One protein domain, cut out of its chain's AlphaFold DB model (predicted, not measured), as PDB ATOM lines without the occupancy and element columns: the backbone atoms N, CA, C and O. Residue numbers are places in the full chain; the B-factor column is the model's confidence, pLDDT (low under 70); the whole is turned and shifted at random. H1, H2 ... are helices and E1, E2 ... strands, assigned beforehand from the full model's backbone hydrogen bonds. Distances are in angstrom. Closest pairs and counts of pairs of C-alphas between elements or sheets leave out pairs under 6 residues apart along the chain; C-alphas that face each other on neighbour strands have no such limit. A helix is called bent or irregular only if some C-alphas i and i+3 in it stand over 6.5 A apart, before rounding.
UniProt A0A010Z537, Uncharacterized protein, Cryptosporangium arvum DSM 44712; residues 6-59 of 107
ATOM      1  N   LEU A   6      45.886  67.646 -41.320       87.19
ATOM      2  CA  LEU A   6      45.592  66.331 -40.759       87.19
ATOM      3  C   LEU A   6      44.740  66.472 -39.500       87.19
ATOM      4  O   LEU A   6      45.175  67.048 -38.505       87.19
ATOM      5  N   LEU A   7      43.538  65.903 -39.536       87.44
ATOM      6  CA  LEU A   7      42.642  65.836 -38.386       87.44
ATOM      7  C   LEU A   7      42.561  64.381 -37.903       87.44
ATOM      8  O   LEU A   7      41.902  63.566 -38.560       87.44
ATOM      9  N   PRO A   8      43.243  64.013 -36.802       86.56
ATOM     10  CA  PRO A   8      43.213  62.651 -36.288       86.56
ATOM     11  C   PRO A   8      41.816  62.295 -35.771       86.56
ATOM     12  O   PRO A   8      41.145  63.089 -35.115       86.56
ATOM     13  N   VAL A   9      41.383  61.072 -36.063       86.31
ATOM     14  CA  VAL A   9      40.147  60.487 -35.545       86.31
ATOM     15  C   VAL A   9      40.530  59.464 -34.491       86.31
ATOM     16  O   VAL A   9      41.109  58.420 -34.803       86.31
ATOM     17  N   GLU A  10      40.197  59.762 -33.242       89.44
ATOM     18  CA  GLU A  10      40.505  58.914 -32.097       89.44
ATOM     19  C   GLU A  10      39.273  58.144 -31.625       89.44
ATOM     20  O   GLU A  10      38.134  58.604 -31.714       89.44
ATOM     21  N   ARG A  11      39.506  56.945 -31.094       84.06
ATOM     22  CA  ARG A  11      38.490  56.132 -30.432       84.06
ATOM     23  C   ARG A  11      38.957  55.798 -29.019       84.06
ATOM     24  O   ARG A  11      40.123  55.426 -28.859       84.06
ATOM     25  N   PRO A  12      38.080  55.853 -28.003       84.94
ATOM     26  CA  PRO A  12      38.424  55.350 -26.683       84.94
ATOM     27  C   PRO A  12      38.777  53.861 -26.773       84.94
ATOM     28  O   PRO A  12      38.023  53.051 -27.321       84.94
ATOM     29  N   GLY A  13      39.960  53.518 -26.272       81.56
ATOM     30  CA  GLY A  13      40.498  52.167 -26.238       81.56
ATOM     31  C   GLY A  13      40.833  51.731 -24.817       81.56
ATOM     32  O   GLY A  13      40.931  52.530 -23.890       81.56
ATOM     33  N   ARG A  14      41.048  50.423 -24.649       79.94
ATOM     34  CA  ARG A  14      41.350  49.805 -23.348       79.94
ATOM     35  C   ARG A  14      42.674  50.286 -22.727       79.94
ATOM     36  O   ARG A  14      42.847  50.160 -21.524       79.94
ATOM     37  N   CYS A  15      43.582  50.817 -23.547       80.50
ATOM     38  CA  CYS A  15      44.917  51.290 -23.160       80.50
ATOM     39  C   CYS A  15      45.116  52.792 -23.441       80.50
ATOM     40  O   CYS A  15      46.251  53.237 -23.562       80.50
ATOM     41  N   GLY A  16      44.028  53.558 -23.584       83.44
ATOM     42  CA  GLY A  16      44.064  54.976 -23.957       83.44
ATOM     43  C   GLY A  16      43.386  55.267 -25.301       83.44
ATOM     44  O   GLY A  16      42.859  54.346 -25.942       83.44
ATOM     45  N   PRO A  17      43.342  56.544 -25.717       82.81
ATOM     46  CA  PRO A  17      42.817  56.933 -27.019       82.81
ATOM     47  C   PRO A  17      43.654  56.298 -28.133       82.81
ATOM     48  O   PRO A  17      44.882  56.282 -28.085       82.81
ATOM     49  N   ARG A  18      42.977  55.728 -29.130       79.38
ATOM     50  CA  ARG A  18      43.610  55.083 -30.282       79.38
ATOM     51  C   ARG A  18      43.193  55.793 -31.556       79.38
ATOM     52  O   ARG A  18      42.003  55.822 -31.871       79.38
ATOM     53  N   THR A  19      44.162  56.280 -32.320       82.69
ATOM     54  CA  THR A  19      43.923  56.823 -33.659       82.69
ATOM     55  C   THR A  19      43.469  55.703 -34.590       82.69
ATOM     56  O   THR A  19      44.172  54.714 -34.789       82.69
ATOM     57  N   ILE A  20      42.265  55.839 -35.138       83.00
ATOM     58  CA  ILE A  20      41.668  54.885 -36.085       83.00
ATOM     59  C   ILE A  20      41.777  55.364 -37.537       83.00
ATOM     60  O   ILE A  20      41.630  54.577 -38.466       83.00
ATOM     61  N   GLY A  21      42.076  56.644 -37.739       87.06
ATOM     62  CA  GLY A  21      42.341  57.243 -39.040       87.06
ATOM     63  C   GLY A  21      42.606  58.732 -38.908       87.06
ATOM     64  O   GLY A  21      42.619  59.266 -37.801       87.06
ATOM     65  N   ALA A  22      42.798  59.401 -40.032       88.44
ATOM     66  CA  ALA A  22      42.878  60.848 -40.110       88.44
ATOM     67  C   ALA A  22      42.048  61.340 -41.294       88.44
ATOM     68  O   ALA A  22      42.017  60.695 -42.342       88.44
ATOM     69  N   TYR A  23      41.383  62.479 -41.148       87.19
ATOM     70  CA  TYR A  23      40.906  63.218 -42.309       87.19
ATOM     71  C   TYR A  23      42.056  64.060 -42.851       87.19
ATOM     72  O   TYR A  23      42.667  64.830 -42.111       87.19
ATOM     73  N   VAL A  24      42.349  63.887 -44.135       89.62
ATOM     74  CA  VAL A  24      43.323  64.682 -44.880       89.62
ATOM     75  C   VAL A  24      42.537  65.716 -45.676       89.62
ATOM     76  O   VAL A  24      41.695  65.341 -46.494       89.62
ATOM     77  N   SER A  25      42.775  66.996 -45.407       88.88
ATOM     78  CA  SER A  25      42.182  68.112 -46.150       88.88
ATOM     79  C   SER A  25      43.247  68.794 -47.002       88.88
ATOM     80  O   SER A  25      44.246  69.246 -46.447       88.88
ATOM     81  N   ASP A  26      43.047  68.896 -48.320       86.31
ATOM     82  CA  ASP A  26      43.950  69.628 -49.235       86.31
ATOM     83  C   ASP A  26      43.450  71.041 -49.601       86.31
ATOM     84  O   ASP A  26      43.964  71.687 -50.513       86.31
ATOM     85  N   GLY A  27      42.431  71.528 -48.887       81.75
ATOM     86  CA  GLY A  27      41.776  72.812 -49.144       81.75
ATOM     87  C   GLY A  27      40.646  72.753 -50.180       81.75
ATOM     88  O   GLY A  27      39.759  73.603 -50.129       81.75
ATOM     89  N   ALA A  28      40.613  71.746 -51.059       84.06
ATOM     90  CA  ALA A  28      39.526  71.510 -52.016       84.06
ATOM     91  C   ALA A  28      38.765  70.202 -51.742       84.06
ATOM     92  O   ALA A  28      37.600  70.064 -52.120       84.06
ATOM     93  N   SER A  29      39.403  69.242 -51.076       84.50
ATOM     94  CA  SER A  29      38.823  67.938 -50.772       84.50
ATOM     95  C   SER A  29      39.175  67.465 -49.365       84.50
ATOM     96  O   SER A  29      40.252  67.748 -48.843       84.50
ATOM     97  N   VAL A  30      38.247  66.729 -48.746       87.44
ATOM     98  CA  VAL A  30      38.456  66.040 -47.467       87.44
ATOM     99  C   VAL A  30      38.351  64.542 -47.716       87.44
ATOM    100  O   VAL A  30      37.315  64.054 -48.166       87.44
ATOM    101  N   ARG A  31      39.420  63.797 -47.422       88.62
ATOM    102  CA  ARG A  31      39.464  62.337 -47.565       88.62
ATOM    103  C   ARG A  31      39.748  61.679 -46.225       88.62
ATOM    104  O   ARG A  31      40.659  62.080 -45.511       88.62
ATOM    105  N   TYR A  32      38.993  60.634 -45.902       84.00
ATOM    106  CA  TYR A  32      39.306  59.782 -44.762       84.00
ATOM    107  C   TYR A  32      40.426  58.799 -45.120       84.00
ATOM    108  O   TYR A  32      40.303  58.025 -46.069       84.00
ATOM    109  N   GLN A  33      41.503  58.823 -44.342       84.25
ATOM    110  CA  GLN A  33      42.641  57.920 -44.440       84.25
ATOM    111  C   GLN A  33      42.636  56.999 -43.205       84.25
ATOM    112  O   GLN A  33      42.930  57.460 -42.098       84.25
ATOM    113  N   PRO A  34      42.283  55.710 -43.338       80.50
ATOM    114  CA  PRO A  34      42.286  54.789 -42.206       80.50
ATOM    115  C   PRO A  34      43.712  54.538 -41.700       80.50
ATOM    116  O   PRO A  34      44.646  54.366 -42.486       80.50
ATOM    117  N   ALA A  35      43.876  54.485 -40.378       80.81
ATOM    118  CA  ALA A  35      45.143  54.126 -39.755       80.81
ATOM    119  C   ALA A  35      45.277  52.600 -39.791       80.81
ATOM    120  O   ALA A  35      44.637  51.881 -39.019       80.81
ATOM    121  N   VAL A  36      46.086  52.095 -40.723       78.12
ATOM    122  CA  VAL A  36      46.435  50.675 -40.751       78.12
ATOM    123  C   VAL A  36      47.487  50.431 -39.679       78.12
ATOM    124  O   VAL A  36      48.636  50.845 -39.796       78.12
ATOM    125  N   ASP A  37      47.070  49.748 -38.622       77.38
ATOM    126  CA  ASP A  37      47.961  49.247 -37.585       77.38
ATOM    127  C   ASP A  37      48.728  48.039 -38.143       77.38
ATOM    128  O   ASP A  37      48.242  46.902 -38.128       77.38
ATOM    129  N   VAL A  38      49.897  48.317 -38.728       79.12
ATOM    130  CA  VAL A  38      50.761  47.315 -39.367       79.12
ATOM    131  C   VAL A  38      51.166  46.236 -38.366       79.12
ATOM    132  O   VAL A  38      51.203  45.063 -38.724       79.12
ATOM    133  N   GLU A  39      51.390  46.601 -37.105       79.62
ATOM    134  CA  GLU A  39      51.743  45.657 -36.049       79.62
ATOM    135  C   GLU A  39      50.612  44.656 -35.808       79.62
ATOM    136  O   GLU A  39      50.837  43.444 -35.833       79.62
ATOM    137  N   ARG A  40      49.366  45.129 -35.681       78.31
ATOM    138  CA  ARG A  40      48.206  44.229 -35.582       78.31
ATOM    139  C   ARG A  40      48.017  43.360 -36.813       78.31
ATOM    140  O   ARG A  40      47.584  42.216 -36.670       78.31
ATOM    141  N   LEU A  41      48.297  43.885 -38.000       87.62
ATOM    142  CA  LEU A  41      48.172  43.118 -39.235       87.62
ATOM    143  C   LEU A  41      49.214  41.994 -39.276       87.62
ATOM    144  O   LEU A  41      48.855  40.844 -39.521       87.62
ATOM    145  N   VAL A  42      50.468  42.297 -38.939       89.94
ATOM    146  CA  VAL A  42      51.549  41.308 -38.828       89.94
ATOM    147  C   VAL A  42      51.227  40.264 -37.758       89.94
ATOM    148  O   VAL A  42      51.317  39.069 -38.034       89.94
ATOM    149  N   LEU A  43      50.773  40.683 -36.573       92.00
ATOM    150  CA  LEU A  43      50.342  39.771 -35.506       92.00
ATOM    151  C   LEU A  43      49.213  38.842 -35.969       92.00
ATOM    152  O   LEU A  43      49.256  37.641 -35.705       92.00
ATOM    153  N   GLY A  44      48.228  39.381 -36.691       92.94
ATOM    154  CA  GLY A  44      47.144  38.596 -37.275       92.94
ATOM    155  C   GLY A  44      47.649  37.554 -38.274       92.94
ATOM    156  O   GLY A  44      47.271  36.387 -38.190       92.94
ATOM    157  N   VAL A  45      48.552  37.945 -39.178       94.75
ATOM    158  CA  VAL A  45      49.156  37.037 -40.168       94.75
ATOM    159  C   VAL A  45      49.946  35.919 -39.486       94.75
ATOM    160  O   VAL A  45      49.769  34.750 -39.831       94.75
ATOM    161  N   VAL A  46      50.771  36.247 -38.488       95.19
ATOM    162  CA  VAL A  46      51.559  35.259 -37.733       95.19
ATOM    163  C   VAL A  46      50.651  34.282 -36.988       95.19
ATOM    164  O   VAL A  46      50.888  33.075 -37.030       95.19
ATOM    165  N   ALA A  47      49.583  34.772 -36.354       94.25
ATOM    166  CA  ALA A  47      48.624  33.924 -35.652       94.25
ATOM    167  C   ALA A  47      47.933  32.930 -36.601       94.25
ATOM    168  O   ALA A  47      47.844  31.739 -36.294       94.25
ATOM    169  N   VAL A  48      47.494  33.393 -37.776       95.88
ATOM    170  CA  VAL A  48      46.866  32.538 -38.796       95.88
ATOM    171  C   VAL A  48      47.856  31.505 -39.336       95.88
ATOM    172  O   VAL A  48      47.520  30.323 -39.418       95.88
ATOM    173  N   ALA A  49      49.088  31.915 -39.650       93.69
ATOM    174  CA  ALA A  49      50.130  31.008 -40.124       93.69
ATOM    175  C   ALA A  49      50.469  29.929 -39.082       93.69
ATOM    176  O   ALA A  49      50.568  28.748 -39.419       93.69
ATOM    177  N   GLY A  50      50.579  30.310 -37.805       94.31
ATOM    178  CA  GLY A  50      50.802  29.378 -36.701       94.31
ATOM    179  C   GLY A  50      49.663  28.369 -36.547       94.31
ATOM    180  O   GLY A  50      49.914  27.167 -36.450       94.31
ATOM    181  N   ALA A  51      48.411  28.827 -36.595       93.50
ATOM    182  CA  ALA A  51      47.244  27.950 -36.526       93.50
ATOM    183  C   ALA A  51      47.200  26.952 -37.698       93.50
ATOM    184  O   ALA A  51      46.973  25.758 -37.487       93.50
ATOM    185  N   ALA A  52      47.479  27.416 -38.919       92.75
ATOM    186  CA  ALA A  52      47.541  26.566 -40.104       92.75
ATOM    187  C   ALA A  52      48.653  25.511 -39.995       92.75
ATOM    188  O   ALA A  52      48.422  24.341 -40.305       92.75
ATOM    189  N   ALA A  53      49.835  25.888 -39.496       91.44
ATOM    190  CA  ALA A  53      50.945  24.962 -39.287       91.44
ATOM    191  C   ALA A  53      50.599  23.869 -38.260       91.44
ATOM    192  O   ALA A  53      50.849  22.685 -38.505       91.44
ATOM    193  N   VAL A  54      49.975  24.239 -37.135       91.12
ATOM    194  CA  VAL A  54      49.533  23.279 -36.111       91.12
ATOM    195  C   VAL A  54      48.506  22.312 -36.693       91.12
ATOM    196  O   VAL A  54      48.665  21.099 -36.547       91.12
ATOM    197  N   LEU A  55      47.494  22.824 -37.396       90.62
ATOM    198  CA  LEU A  55      46.462  21.992 -38.008       90.62
ATOM    199  C   LEU A  55      47.046  21.049 -39.066       90.62
ATOM    200  O   LEU A  55      46.760  19.853 -39.040       90.62
ATOM    201  N   GLY A  56      47.920  21.552 -39.939       88.81
ATOM    202  CA  GLY A  56      48.635  20.734 -40.917       88.81
ATOM    203  C   GLY A  56      49.442  19.619 -40.251       88.81
ATOM    204  O   GLY A  56      49.380  18.467 -40.675       88.81
ATOM    205  N   SER A  57      50.129  19.924 -39.146       83.06
ATOM    206  CA  SER A  57      50.884  18.921 -38.387       83.06
ATOM    207  C   SER A  57      49.985  17.847 -37.767       83.06
ATOM    208  O   SER A  57      50.337  16.668 -37.780       83.06
ATOM    209  N   ALA A  58      48.813  18.230 -37.256       81.00
ATOM    210  CA  ALA A  58      47.864  17.303 -36.651       81.00
ATOM    211  C   ALA A  58      47.252  16.371 -37.704       81.00
ATOM    212  O   ALA A  58      47.171  15.166 -37.476       81.00
ATOM    213  N   LEU A  59      46.890  16.914 -38.869       82.19
ATOM    214  CA  LEU A  59      46.330  16.143 -39.980       82.19
ATOM    215  C   LEU A  59      47.367  15.221 -40.640       82.19
ATOM    216  O   LEU A  59      47.011  14.151 -41.127       82.19
TER     217      LEU A  59
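AT A GLANCE: This is residues 6 to 59 of the 107 residues of an uncharacterized protein of Cryptosporangium arvum DSM 44712 (UniProt A0A010Z537). A narrow antiparallel sheet of three strands, folded as two hairpins in a row, has one long helix, H1, sticking out from it like a straight arm. H1 has no contact with the sheet; Ala 35, Val 36 and Asp 37 join it to E3, and this arm makes much of the length. The printed part has 54 residues with three named strands and one named helix, in the order E1, E2, E3, H1; the sheet's order is E1, E2, E3, and the class is mixed, helices and strands. The whole is extended, with a radius of gyration of the C-alphas of 17.6 A, and its C-alphas span 57 by 26 by 11 A.

HOW THE PARTS SIT: The sheet is a meander, each strand the antiparallel neighbour of the one before: E1, residues 6 to 13, E2, residues 16 to 25, and E3, residues 30 to 34. E2 is the inner strand; E1 and E3 are edge strands. E1 and E2 form a hairpin, antiparallel at 156 degrees between their directions, and the C-alphas of Pro 8 and Ala 22 face each other at 4.2 A. N 9 and O 21 are within hydrogen-bond range at 2.8 A, as are N 18 and O 11 at 2.9 A. E2 bends by 53 degrees at residue 20. E2 and E3 form a second hairpin, antiparallel at 144 degrees, and the C-alphas of Gly 21 and Pro 34 face each other at 4.0 A. N 22 and O 33 are within hydrogen-bond range at 2.8 A, as are N 31 and O 24 at 2.9 A. H1, residues 38 to 59, is not on the sheet, with 0 pairs of C-alphas within 10 A, and is apart from E1 and E2. In H1 every O i to N i+4 pair is within hydrogen-bond range.

IN THESE COORDINATES: E2 is the longest strand by residues, with 10, and measures 25.9 A from first to last C-alpha. E1 begins at C-alpha 6, (45.592, 66.331, -40.759), and measures 20.9 A. E3 measures 13.0 A and ends at C-alpha 34, (42.286, 54.789, -42.206). H1 is not bent, measures 31.5 A and ends at C-alpha 59, (46.330, 16.143, -39.980).

THE WHOLE: The two C-alphas farthest apart are those of Gly 27 and Leu 59, at 57.6 A. Residues 38 to 59, which belong to H1, stand free; the body without them has 32 residues and spans 36 by 14 by 8 A. The links E1 to E2, E2 to E3 and E3 to H1 are tight. The printed part has no cut. The mean pLDDT of the printed part is 86.3, and no printed residue is under 70.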